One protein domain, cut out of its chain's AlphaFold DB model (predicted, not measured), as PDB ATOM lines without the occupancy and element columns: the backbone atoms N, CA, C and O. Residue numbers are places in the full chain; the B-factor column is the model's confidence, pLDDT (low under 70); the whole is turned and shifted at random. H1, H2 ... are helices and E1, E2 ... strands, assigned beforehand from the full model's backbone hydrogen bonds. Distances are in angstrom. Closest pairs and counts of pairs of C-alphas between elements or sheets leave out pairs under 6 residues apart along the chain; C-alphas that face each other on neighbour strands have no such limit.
ATOM      1  N   LYS A 193     217.119 190.942 251.213       87.81
ATOM      2  CA  LYS A 193     216.009 190.035 251.518       87.81
ATOM      3  C   LYS A 193     216.191 188.647 250.919       87.81
ATOM      4  O   LYS A 193     216.935 188.422 249.966       87.81
ATOM      5  N   TYR A 194     215.452 187.710 251.499       91.44
ATOM      6  CA  TYR A 194     215.325 186.364 250.977       91.44
ATOM      7  C   TYR A 194     214.361 186.353 249.785       91.44
ATOM      8  O   TYR A 194     213.216 186.781 249.917       91.44
ATOM      9  N   LEU A 195     214.815 185.869 248.627       90.19
ATOM     10  CA  LEU A 195     214.013 185.852 247.396       90.19
ATOM     11  C   LEU A 195     213.243 184.543 247.193       90.19
ATOM     12  O   LEU A 195     212.213 184.541 246.522       90.19
ATOM     13  N   GLY A 196     213.726 183.438 247.765       90.81
ATOM     14  CA  GLY A 196     213.110 182.120 247.625       90.81
ATOM     15  C   GLY A 196     214.103 180.997 247.330       90.81
ATOM     16  O   GLY A 196     215.314 181.127 247.525       90.81
ATOM     17  N   VAL A 197     213.570 179.857 246.910       91.75
ATOM     18  CA  VAL A 197     214.312 178.655 246.524       91.75
ATOM     19  C   VAL A 197     214.594 178.683 245.034       91.75
ATOM     20  O   VAL A 197     213.708 179.001 244.243       91.75
ATOM     21  N   VAL A 198     215.808 178.296 244.659       92.50
ATOM     22  CA  VAL A 198     216.202 178.060 243.270       92.50
ATOM     23  C   VAL A 198     216.615 176.604 243.092       92.50
ATOM     24  O   VAL A 198     217.187 175.993 243.994       92.50
ATOM     25  N   GLU A 199     216.346 176.040 241.920       89.94
ATOM     26  CA  GLU A 199     216.794 174.685 241.552       89.94
ATOM     27  C   GLU A 199     217.797 174.682 240.389       89.94
ATOM     28  O   GLU A 199     218.222 173.627 239.924       89.94
ATOM     29  N   THR A 200     218.195 175.868 239.933       87.75
ATOM     30  CA  THR A 200     219.179 176.092 238.872       87.75
ATOM     31  C   THR A 200     220.263 177.033 239.375       87.75
ATOM     32  O   THR A 200     219.981 177.899 240.203       87.75
ATOM     33  N   VAL A 201     221.479 176.915 238.841       86.38
ATOM     34  CA  VAL A 201     222.550 177.881 239.117       86.38
ATOM     35  C   VAL A 201     222.361 179.109 238.223       86.38
ATOM     36  O   VAL A 201     222.441 178.960 237.004       86.38
ATOM     37  N   PRO A 202     222.116 180.303 238.786       84.75
ATOM     38  CA  PRO A 202     222.059 181.537 238.022       84.75
ATOM     39  C   PRO A 202     223.477 182.025 237.701       84.75
ATOM     40  O   PRO A 202     224.340 182.104 238.578       84.75
ATOM     41  N   ASP A 203     223.700 182.381 236.444       79.62
ATOM     42  CA  ASP A 203     224.924 182.998 235.925       79.62
ATOM     43  C   ASP A 203     224.899 184.536 236.007       79.62
ATOM     44  O   ASP A 203     225.933 185.192 235.889       79.62
ATOM     45  N   THR A 204     223.726 185.116 236.267       86.44
ATOM     46  CA  THR A 204     223.499 186.560 236.390       86.44
ATOM     47  C   THR A 204     222.713 186.896 237.666       86.44
ATOM     48  O   THR A 204     222.430 186.031 238.500       86.44
ATOM     49  N   LYS A 205     222.351 188.173 237.845       87.56
ATOM     50  CA  LYS A 205     221.491 188.625 238.953       87.56
ATOM     51  C   LYS A 205     220.073 188.037 238.900       87.56
ATOM     52  O   LYS A 205     219.377 188.063 239.911       87.56
ATOM     53  N   THR A 206     219.628 187.564 237.736       89.56
ATOM     54  CA  THR A 206     218.273 187.047 237.540       89.56
ATOM     55  C   THR A 206     218.218 185.584 237.960       89.56
ATOM     56  O   THR A 206     218.967 184.752 237.450       89.56
ATOM     57  N   VAL A 207     217.313 185.256 238.879       90.44
ATOM     58  CA  VAL A 207     217.108 183.901 239.403       90.44
ATOM     59  C   VAL A 207     215.716 183.391 239.068       90.44
ATOM     60  O   VAL A 207     214.774 184.172 238.962       90.44
ATOM     61  N   ILE A 208     215.571 182.074 238.928       90.81
ATOM     62  CA  ILE A 208     214.269 181.427 238.739       90.81
ATOM     63  C   ILE A 208     213.823 180.866 240.086       90.81
ATOM     64  O   ILE A 208     214.318 179.827 240.528       90.81
ATOM     65  N   ILE A 209     212.898 181.564 240.741       92.62
ATOM     66  CA  ILE A 209     212.356 181.150 242.033       92.62
ATOM     67  C   ILE A 209     211.299 180.065 241.824       92.62
ATOM     68  O   ILE A 209     210.268 180.290 241.184       92.62
ATOM     69  N   THR A 210     211.555 178.888 242.392       88.31
ATOM     70  CA  THR A 210     210.646 177.734 242.373       88.31
ATOM     71  C   THR A 210     209.749 177.675 243.604       88.31
ATOM     72  O   THR A 210     208.704 177.034 243.548       88.31
ATOM     73  N   LYS A 211     210.137 178.341 244.704       84.44
ATOM     74  CA  LYS A 211     209.334 178.504 245.928       84.44
ATOM     75  C   LYS A 211     209.664 179.823 246.625       84.44
ATOM     76  O   LYS A 211     210.831 180.088 246.900       84.44
ATOM     77  N   GLY A 212     208.667 180.636 246.946       81.56
ATOM     78  CA  GLY A 212     208.855 181.923 247.616       81.56
ATOM     79  C   GLY A 212     207.667 182.851 247.402       81.56
ATOM     80  O   GLY A 212     206.686 182.466 246.773       81.56
ATOM     81  N   GLU A 213     207.756 184.081 247.909       76.12
ATOM     82  CA  GLU A 213     206.692 185.084 247.728       76.12
ATOM     83  C   GLU A 213     206.457 185.440 246.253       76.12
ATOM     84  O   GLU A 213     205.344 185.792 245.864       76.12
ATOM     85  N   LYS A 214     207.501 185.345 245.420       77.94
ATOM     86  CA  LYS A 214     207.438 185.595 243.978       77.94
ATOM     87  C   LYS A 214     207.949 184.374 243.224       77.94
ATOM     88  O   LYS A 214     209.068 183.940 243.462       77.94
ATOM     89  N   PHE A 215     207.139 183.847 242.311       82.06
ATOM     90  CA  PHE A 215     207.489 182.709 241.458       82.06
ATOM     91  C   PHE A 215     208.022 183.177 240.100       82.06
ATOM     92  O   PHE A 215     207.547 184.172 239.552       82.06
ATOM     93  N   GLY A 216     208.960 182.420 239.527       85.12
ATOM     94  CA  GLY A 216     209.530 182.705 238.207       85.12
ATOM     95  C   GLY A 216     210.764 183.609 238.259       85.12
ATOM     96  O   GLY A 216     211.528 183.560 239.221       85.12
ATOM     97  N   PHE A 217     211.000 184.384 237.197       87.69
ATOM     98  CA  PHE A 217     212.199 185.216 237.059       87.69
ATOM     99  C   PHE A 217     212.162 186.421 238.007       87.69
ATOM    100  O   PHE A 217     211.251 187.247 237.939       87.69
ATOM    101  N   VAL A 218     213.173 186.533 238.866       87.56
ATOM    102  CA  VAL A 218     213.341 187.627 239.830       87.56
ATOM    103  C   VAL A 218     214.762 188.172 239.726       87.56
ATOM    104  O   VAL A 218     215.723 187.415 239.796       87.56
ATOM    105  N   ASP A 219     214.903 189.488 239.582       87.50
ATOM    106  CA  ASP A 219     216.200 190.167 239.646       87.50
ATOM    107  C   ASP A 219     216.611 190.402 241.103       87.50
ATOM    108  O   ASP A 219     215.874 191.029 241.866       87.50
ATOM    109  N   ALA A 220     217.797 189.927 241.480       87.19
ATOM    110  CA  ALA A 220     218.365 190.140 242.805       87.19
ATOM    111  C   ALA A 220     219.052 191.508 242.928       87.19
ATOM    112  O   ALA A 220     219.870 191.890 242.081       87.19
ATOM    113  N   ASN A 221     218.785 192.214 244.028       87.56
ATOM    114  CA  ASN A 221     219.571 193.375 244.432       87.56
ATOM    115  C   ASN A 221     220.851 192.928 245.159       87.56
ATOM    116  O   ASN A 221     220.902 191.831 245.723       87.56
ATOM    117  N   PRO A 222     221.919 193.749 245.172       85.69
ATOM    118  CA  PRO A 222     223.100 193.458 245.974       85.69
ATOM    119  C   PRO A 222     222.730 193.201 247.440       85.69
ATOM    120  O   PRO A 222     222.116 194.032 248.103       85.69
ATOM    121  N   GLY A 223     223.126 192.038 247.941       85.06
ATOM    122  CA  GLY A 223     222.821 191.565 249.281       85.06
ATOM    123  C   GLY A 223     221.635 190.608 249.367       85.06
ATOM    124  O   GLY A 223     221.571 189.881 250.355       85.06
ATOM    125  N   ASP A 224     220.756 190.529 248.368       91.75
ATOM    126  CA  ASP A 224     219.675 189.541 248.366       91.75
ATOM    127  C   ASP A 224     220.228 188.114 248.334       91.75
ATOM    128  O   ASP A 224     221.319 187.861 247.812       91.75
ATOM    129  N   TRP A 225     219.485 187.166 248.903       94.19
ATOM    130  CA  TRP A 225     219.905 185.768 248.934       94.19
ATOM    131  C   TRP A 225     218.791 184.798 248.550       94.19
ATOM    132  O   TRP A 225     217.599 185.062 248.715       94.19
ATOM    133  N   VAL A 226     219.212 183.644 248.046       94.06
ATOM    134  CA  VAL A 226     218.362 182.513 247.665       94.06
ATOM    135  C   VAL A 226     218.810 181.252 248.391       94.06
ATOM    136  O   VAL A 226     219.958 181.148 248.822       94.06
ATOM    137  N   LEU A 227     217.910 180.281 248.505       93.31
ATOM    138  CA  LEU A 227     218.203 178.946 249.021       93.31
ATOM    139  C   LEU A 227     218.372 177.985 247.843       93.31
ATOM    140  O   LEU A 227     217.488 177.909 246.991       93.31
ATOM    141  N   SER A 228     219.457 177.212 247.808       92.88
ATOM    142  CA  SER A 228     219.582 176.138 246.820       92.88
ATOM    143  C   SER A 228     218.714 174.945 247.222       92.88
ATOM    144  O   SER A 228     218.959 174.299 248.245       92.88
ATOM    145  N   GLY A 229     217.702 174.637 246.413       88.56
ATOM    146  CA  GLY A 229     216.788 173.514 246.629       88.56
ATOM    147  C   GLY A 229     217.380 172.153 246.259       88.56
ATOM    148  O   GLY A 229     216.863 171.132 246.701       88.56
ATOM    149  N   LYS A 230     218.460 172.131 245.466       88.06
ATOM    150  CA  LYS A 230     219.155 170.920 245.001       88.06
ATOM    151  C   LYS A 230     220.664 171.150 244.936       88.06
ATOM    152  O   LYS A 230     221.127 172.292 244.926       88.06
ATOM    153  N   THR A 231     221.429 170.063 244.882       88.62
ATOM    154  CA  THR A 231     222.873 170.125 244.618       88.62
ATOM    155  C   THR A 231     223.109 170.116 243.108       88.62
ATOM    156  O   THR A 231     222.851 169.110 242.454       88.62
ATOM    157  N   ILE A 232     223.562 171.236 242.538       85.12
ATOM    158  CA  ILE A 232     223.729 171.407 241.086       85.12
ATOM    159  C   ILE A 232     224.782 172.477 240.775       85.12
ATOM    160  O   ILE A 232     224.854 173.485 241.463       85.12
ATOM    161  N   GLY A 233     225.624 172.269 239.754       80.94
ATOM    162  CA  GLY A 233     226.573 173.284 239.258       80.94
ATOM    163  C   GLY A 233     227.518 173.879 240.318       80.94
ATOM    164  O   GLY A 233     227.849 175.057 240.257       80.94
ATOM    165  N   GLY A 234     227.916 173.086 241.319       83.56
ATOM    166  CA  GLY A 234     228.742 173.536 242.448       83.56
ATOM    167  C   GLY A 234     227.959 174.166 243.608       83.56
ATOM    168  O   GLY A 234     228.548 174.430 244.658       83.56
ATOM    169  N   TRP A 235     226.646 174.368 243.464       91.75
ATOM    170  CA  TRP A 235     225.769 174.763 244.561       91.75
ATOM    171  C   TRP A 235     225.352 173.547 245.384       91.75
ATOM    172  O   TRP A 235     225.073 172.488 244.822       91.75
ATOM    173  N   LYS A 236     225.315 173.686 246.713       88.94
ATOM    174  CA  LYS A 236     224.937 172.615 247.647       88.94
ATOM    175  C   LYS A 236     223.494 172.789 248.104       88.94
ATOM    176  O   LYS A 236     223.098 173.894 248.470       88.94
ATOM    177  N   VAL A 237     222.733 171.695 248.139       88.38
ATOM    178  CA  VAL A 237     221.375 171.690 248.707       88.38
ATOM    179  C   VAL A 237     221.379 172.217 250.145       88.38
ATOM    180  O   VAL A 237     222.264 171.888 250.935       88.38
ATOM    181  N   GLY A 238     220.406 173.063 250.482       83.88
ATOM    182  CA  GLY A 238     220.269 173.621 251.830       83.88
ATOM    183  C   GLY A 238     221.193 174.794 252.149       83.88
ATOM    184  O   GLY A 238     221.076 175.358 253.231       83.88
ATOM    185  N   VAL A 239     222.078 175.194 251.232       89.31
ATOM    186  CA  VAL A 239     222.959 176.355 251.413       89.31
ATOM    187  C   VAL A 239     222.313 177.611 250.834       89.31
ATOM    188  O   VAL A 239     221.753 177.597 249.734       89.31
ATOM    189  N   CYS A 240     222.402 178.713 251.582       92.62
ATOM    190  CA  CYS A 240     222.022 180.032 251.087       92.62
ATOM    191  C   CYS A 240     223.141 180.639 250.232       92.62
ATOM    192  O   CYS A 240     224.313 180.574 250.603       92.62
ATOM    193  N   TYR A 241     222.779 181.289 249.129       93.88
ATOM    194  CA  TYR A 241     223.695 182.014 248.249       93.88
ATOM    195  C   TYR A 241     223.278 183.478 248.176       93.88
ATOM    196  O   TYR A 241     222.114 183.769 247.915       93.88
ATOM    197  N   LYS A 242     224.220 184.395 248.402       93.75
ATOM    198  CA  LYS A 242     223.991 185.846 248.439       93.75
ATOM    199  C   LYS A 242     224.562 186.522 247.202       93.75
ATOM    200  O   LYS A 242     225.720 186.282 246.852       93.75
ATOM    201  N   TRP A 243     223.781 187.382 246.565       93.50
ATOM    202  CA  TRP A 243     224.220 188.164 245.418       93.50
ATOM    203  C   TRP A 243     225.128 189.302 245.876       93.50
ATOM    204  O   TRP A 243     224.718 190.175 246.636       93.50
ATOM    205  N   SER A 244     226.380 189.325 245.421       82.69
ATOM    206  CA  SER A 244     227.333 190.378 245.795       82.69
ATOM    207  C   SER A 244     227.260 191.622 244.901       82.69
ATOM    208  O   SER A 244     228.121 192.487 245.023       82.69
ATOM    209  N   GLY A 245     226.334 191.669 243.937       80.50
ATOM    210  CA  GLY A 245     226.345 192.631 242.826       80.50
ATOM    211  C   GLY A 245     227.129 192.160 241.593       80.50
ATOM    212  O   GLY A 245     226.916 192.686 240.508       80.50
ATOM    213  N   LEU A 246     227.994 191.149 241.749       79.88
ATOM    214  CA  LEU A 246     228.838 190.596 240.678       79.88
ATOM    215  C   LEU A 246     228.719 189.073 240.555       79.88
ATOM    216  O   LEU A 246     228.784 188.546 239.451       79.88
ATOM    217  N   ALA A 247     228.573 188.365 241.677       88.31
ATOM    218  CA  ALA A 247     228.444 186.913 241.695       88.31
ATOM    219  C   ALA A 247     227.621 186.437 242.899       88.31
ATOM    220  O   ALA A 247     227.532 187.120 243.925       88.31
ATOM    221  N   TRP A 248     227.074 185.228 242.791       92.62
ATOM    222  CA  TRP A 248     226.449 184.515 243.901       92.62
ATOM    223  C   TRP A 248     227.515 183.863 244.781       92.62
ATOM    224  O   TRP A 248     228.314 183.056 244.307       92.62
ATOM    225  N   LYS A 249     227.531 184.208 246.070       92.81
ATOM    226  CA  LYS A 249     228.500 183.678 247.037       92.81
ATOM    227  C   LYS A 249     227.818 182.765 248.059       92.81
ATOM    228  O   LYS A 249     226.789 183.170 248.604       92.81
ATOM    229  N   PRO A 250     228.370 181.571 248.350       93.00
ATOM    230  CA  PRO A 250     227.816 180.681 249.364       93.00
ATOM    231  C   PRO A 250     227.939 181.300 250.758       93.00
ATOM    232  O   PRO A 250     228.984 181.838 251.126       93.00
ATOM    233  N   LEU A 251     226.880 181.179 251.554       89.94
ATOM    234  CA  LEU A 251     226.844 181.576 252.956       89.94
ATOM    235  C   LEU A 251     227.175 180.369 253.840       89.94
ATOM    236  O   LEU A 251     226.308 179.788 254.495       89.94
ATOM    237  N   GLU A 252     228.445 179.971 253.831       84.31
ATOM    238  CA  GLU A 252     228.979 178.892 254.667       84.31
ATOM    239  C   GLU A 252     230.095 179.409 255.600       84.31
ATOM    240  O   GLU A 252     230.851 180.305 255.217       84.31
ATOM    241  N   PRO A 253     230.231 178.857 256.822       76.56
ATOM    242  CA  PRO A 253     229.310 177.917 257.465       76.56
ATOM    243  C   PRO A 253     228.011 178.613 257.915       76.56
ATOM    244  O   PRO A 253     228.037 179.761 258.356       76.56
ATOM    245  N   ALA A 254     226.877 177.904 257.859       70.06
ATOM    246  CA  ALA A 254     225.540 178.454 258.143       70.06
ATOM    247  C   ALA A 254     225.422 179.165 259.507       70.06
ATOM    248  O   ALA A 254     224.663 180.120 259.662       70.06
ATOM    249  N   ILE A 255     226.224 178.749 260.495       64.56
ATOM    250  CA  ILE A 255     226.237 179.332 261.843       64.56
ATOM    251  C   ILE A 255     226.558 180.836 261.858       64.56
ATOM    252  O   ILE A 255     226.085 181.535 262.758       64.56
ATOM    253  N   ASN A 256     227.300 181.332 260.863       74.69
ATOM    254  CA  ASN A 256     227.694 182.738 260.747       74.69
ATOM    255  C   ASN A 256     226.616 183.617 260.090       74.69
ATOM    256  O   ASN A 256     226.731 184.836 260.119       74.69
ATOM    257  N   TYR A 257     225.558 183.011 259.542       77.75
ATOM    258  CA  TYR A 257     224.541 183.681 258.724       77.75
ATOM    259  C   TYR A 257     223.132 183.383 259.248       77.75
ATOM    260  O   TYR A 257     222.218 183.017 258.513       77.75
ATOM    261  N   ALA A 258     222.962 183.482 260.570       70.62
ATOM    262  CA  ALA A 258     221.734 183.066 261.246       70.62
ATOM    263  C   ALA A 258     220.478 183.761 260.687       70.62
ATOM    264  O   ALA A 258     219.452 183.108 260.539       70.62
ATOM    265  N   LYS A 259     220.572 185.048 260.326       76.81
ATOM    266  CA  LYS A 259     219.465 185.828 259.753       76.81
ATOM    267  C   LYS A 259     219.024 185.271 258.397       76.81
ATOM    268  O   LYS A 259     217.830 185.068 258.163       76.81
ATOM    269  N   GLU A 260     219.981 185.021 257.508       84.38
ATOM    270  CA  GLU A 260     219.714 184.537 256.158       84.38
ATOM    271  C   GLU A 260     219.082 183.143 256.178       84.38
ATOM    272  O   GLU A 260     218.064 182.920 255.521       84.38
ATOM    273  N   TYR A 261     219.615 182.250 257.015       81.12
ATOM    274  CA  TYR A 261     219.094 180.893 257.174       81.12
ATOM    275  C   TYR A 261     217.759 180.842 257.928       81.12
ATOM    276  O   TYR A 261     216.911 180.011 257.610       81.12
ATOM    277  N   GLN A 262     217.526 181.746 258.886       75.12
ATOM    278  CA  GLN A 262     216.229 181.869 259.553       75.12
ATOM    279  C   GLN A 262     215.119 182.241 258.560       75.12
ATOM    280  O   GLN A 262     214.012 181.714 258.642       75.12
ATOM    281  N   SER A 263     215.433 183.098 257.586       81.56
ATOM    282  CA  SER A 263     214.464 183.586 256.597       81.56
ATOM    283  C   SER A 263     214.007 182.504 255.612       81.56
ATOM    284  O   SER A 263     212.915 182.601 255.060       81.56
ATOM    285  N   CYS A 264     214.808 181.454 255.408       82.94
ATOM    286  CA  CYS A 264     214.481 180.345 254.514       82.94
ATOM    287  C   CYS A 264     214.065 179.058 255.245       82.94
ATOM    288  O   CYS A 264     213.892 178.031 254.589       82.94
ATOM    289  N   LEU A 265     213.893 179.095 256.575       75.50
ATOM    290  CA  LEU A 265     213.612 177.919 257.412       75.50
ATOM    291  C   LEU A 265     212.456 177.068 256.890       75.50
ATOM    292  O   LEU A 265     212.609 175.858 256.763       75.50
ATOM    293  N   VAL A 266     211.323 177.699 256.566       77.56
ATOM    294  CA  VAL A 266     210.121 177.002 256.080       77.56
ATOM    295  C   VAL A 266     210.444 176.187 254.831       77.56
ATOM    296  O   VAL A 266     210.188 174.989 254.795       77.56
ATOM    297  N   HIS A 267     211.104 176.795 253.846       83.12
ATOM    298  CA  HIS A 267     211.484 176.089 252.627       83.12
ATOM    299  C   HIS A 267     212.573 175.039 252.862       83.12
ATOM    300  O   HIS A 267     212.563 173.999 252.210       83.12
ATOM    301  N   LEU A 268     213.480 175.266 253.817       77.81
ATOM    302  CA  LEU A 268     214.488 174.286 254.225       77.81
ATOM    303  C   LEU A 268     213.829 173.010 254.779       77.81
ATOM    304  O   LEU A 268     214.290 171.909 254.483       77.81
ATOM    305  N   PHE A 269     212.715 173.144 255.514       71.50
ATOM    306  CA  PHE A 269     211.903 172.012 255.984       71.50
ATOM    307  C   PHE A 269     211.132 171.304 254.877       71.50
ATOM    308  O   PHE A 269     210.716 170.168 255.070       71.50
ATOM    309  N   GLU A 270     210.917 171.938 253.730       77.50
ATOM    310  CA  GLU A 270     210.219 171.314 252.608       77.50
ATOM    311  C   GLU A 270     211.145 170.502 251.695       77.50
ATOM    312  O   GLU A 270     210.651 169.748 250.858       77.50
ATOM    313  N   ILE A 271     212.467 170.629 251.844       79.19
ATOM    314  CA  ILE A 271     213.448 169.850 251.082       79.19
ATOM    315  C   ILE A 271     213.581 168.462 251.722       79.19
ATOM    316  O   ILE A 271     214.127 168.314 252.817       79.19
ATOM    317  N   GLU A 272     213.085 167.426 251.040       72.69
ATOM    318  CA  GLU A 272     213.040 166.058 251.581       72.69
ATOM    319  C   GLU A 272     214.417 165.492 251.946       72.69
ATOM    320  O   GLU A 272     214.556 164.839 252.980       72.69
ATOM    321  N   GLU A 273     215.441 165.804 251.149       74.50
ATOM    322  CA  GLU A 273     216.827 165.373 251.372       74.50
ATOM    323  C   GLU A 273     217.393 165.891 252.705       74.50
ATOM    324  O   GLU A 273     218.200 165.220 253.350       74.50
ATOM    325  N   LEU A 274     216.944 167.069 253.153       69.88
ATOM    326  CA  LEU A 274     217.408 167.690 254.390       69.88
ATOM    327  C   LEU A 274     216.613 167.206 255.607       69.88
ATOM    328  O   LEU A 274     217.202 167.049 256.674       69.88
ATOM    329  N   LYS A 275     215.325 166.854 255.466       61.78
ATOM    330  CA  LYS A 275     214.511 166.294 256.573       61.78
ATOM    331  C   LYS A 275     215.171 165.089 257.261       61.78
ATOM    332  O   LYS A 275     214.915 164.841 258.435       61.78
ATOM    333  N   GLN A 276     216.016 164.349 256.542       62.31
ATOM    334  CA  GLN A 276     216.710 163.164 257.050       62.31
ATOM    335  C   GLN A 276     218.048 163.479 257.763       62.31
ATOM    336  O   GLN A 276     218.618 162.596 258.400       62.31
ATOM    337  N   GLN A 277     218.547 164.723 257.717       61.84
ATOM    338  CA  GLN A 277     219.833 165.139 258.301       61.84
ATOM    339  C   GLN A 277     219.658 165.909 259.627       61.84
ATOM    340  O   GLN A 277     219.781 167.132 259.697       61.84
ATOM    341  N   THR A 278     219.411 165.184 260.720       52.34
ATOM    342  CA  THR A 278     219.042 165.722 262.050       52.34
ATOM    343  C   THR A 278     220.047 166.697 262.694       52.34
ATOM    344  O   THR A 278     219.646 167.545 263.491       52.34
ATOM    345  N   GLY A 279     221.337 166.641 262.340       55.91
ATOM    346  CA  GLY A 279     222.384 167.491 262.932       55.91
ATOM    347  C   GLY A 279     222.371 168.959 262.483       55.91
ATOM    348  O   GLY A 279     222.711 169.844 263.267       55.91
ATOM    349  N   HIS A 280     221.944 169.244 261.247       52.22
ATOM    350  CA  HIS A 280     221.922 170.608 260.701       52.22
ATOM    351  C   HIS A 280     220.752 171.435 261.270       52.22
ATOM    352  O   HIS A 280     220.889 172.624 261.559       52.22
ATOM    353  N   PHE A 281     219.614 170.783 261.522       54.41
ATOM    354  CA  PHE A 281     218.389 171.429 262.002       54.41
ATOM    355  C   PHE A 281     218.413 171.768 263.495       54.41
ATOM    356  O   PHE A 281     217.848 172.789 263.891       54.41
ATOM    357  N   GLY A 282     219.101 170.973 264.325       51.34
ATOM    358  CA  GLY A 282     219.197 171.228 265.768       51.34
ATOM    359  C   GLY A 282     219.886 172.557 266.108       51.34
ATOM    360  O   GLY A 282     219.442 173.278 267.001       51.34
TER     361      GLY A 282
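Overview. This is residues 193 to 282 of the 540 residues of an uncharacterized protein of Treponema denticola AL-2 (UniProt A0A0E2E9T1). One strongly twisted sheet of six strands curls like part of a barrel, and two short helices pack on its inner strands, H1 over E4 and H2 over E1. From H2 the last residues lead away from the sheet through two further short helices, H3 and H4. The printed part has 90 residues, with six named strands followed by four named helices, E1 E2 E3 E4 E5 E6 H1 H2 H3 H4. The mixed sheet runs E3 E2 E1 E4 E5 E6, and the class is mixed, helices and strands. The whole is compact, with a radius of gyration of the C-alphas of 12.0 A and spans of 33 by 25 by 24 A.

Arrangement. E1, residues 194 to 198, and E2, residues 206 to 211, are an antiparallel hairpin, with N 197 and O 211 2.7 A apart. E2 also forms a hairpin with E3, residues 216 to 219, where N 207 and O 218 are 2.8 A apart; this pairing is staggered, E2 using residues 206 to 209 for E3 and 209 to 211 for E1. E1 is parallel to E4, residues 225 to 228, at 26 degrees, with N 195 and O 225 2.9 A apart. E4 and E5, residues 240 to 243, form a hairpin with N 241 and O 226 2.8 A apart. E5 and E6, residues 248 to 250, form another, with N 242 and O 249 2.9 A apart. Thus-ordered strands make two meanders, each strand the antiparallel neighbour of the one before: E1 E2 E3 and E4 E5 E6. H1, residues 258 to 263, is on the sheet at a height of 9.6 A and runs across the strands, at 79 degrees to E4 on the local plane; the closest C-alphas of H1 and E4 are Glu 260 and Trp 225, 7.3 A apart. H2, residues 265 to 270, is on the sheet at a height of 9.1 A and runs along the strands, at 16 degrees to E1 on the local plane, which only just has enough C-alphas, 6; the closest C-alphas of H2 and E1 are His 267 and Val 197, 7.2 A apart. H3, residues 272 to 275, is close to H2 but not clearly touching, the closest C-alphas being Phe 269 and Lys 275 at 6.3 A. H3 and H4, residues 278 to 282, are not on the sheet and meet only through their link. In H1 and H2 every O i to N i+4 pair is within hydrogen-bond range; H3 is too short for one, and H4 has 0 of 1, with 0 of 2 O i to N i+3 pairs.

Along the chain. E1 begins at C-alpha 194 (215.325, 186.364, 250.977) and is 11.4 A long; E2 is 14.9 A, E3 10.1 A, E4 9.9 A, E5 10.2 A and E6 6.8 A. H1 is 8.6 A, H2 8.8 A, H3 5.2 A and H4 6.6 A, ending at C-alpha 282 (219.197, 171.228, 265.768).

Size, cuts and confidence. The C-alphas farthest apart, of Leu 246 and Thr 278, are 34.2 A apart. The printed part has no cut, and the link E4 to E5 is long, with 11 residues. The mean pLDDT of the printed part is 82.3; residue 255 and residues 274 to 282 are under 70.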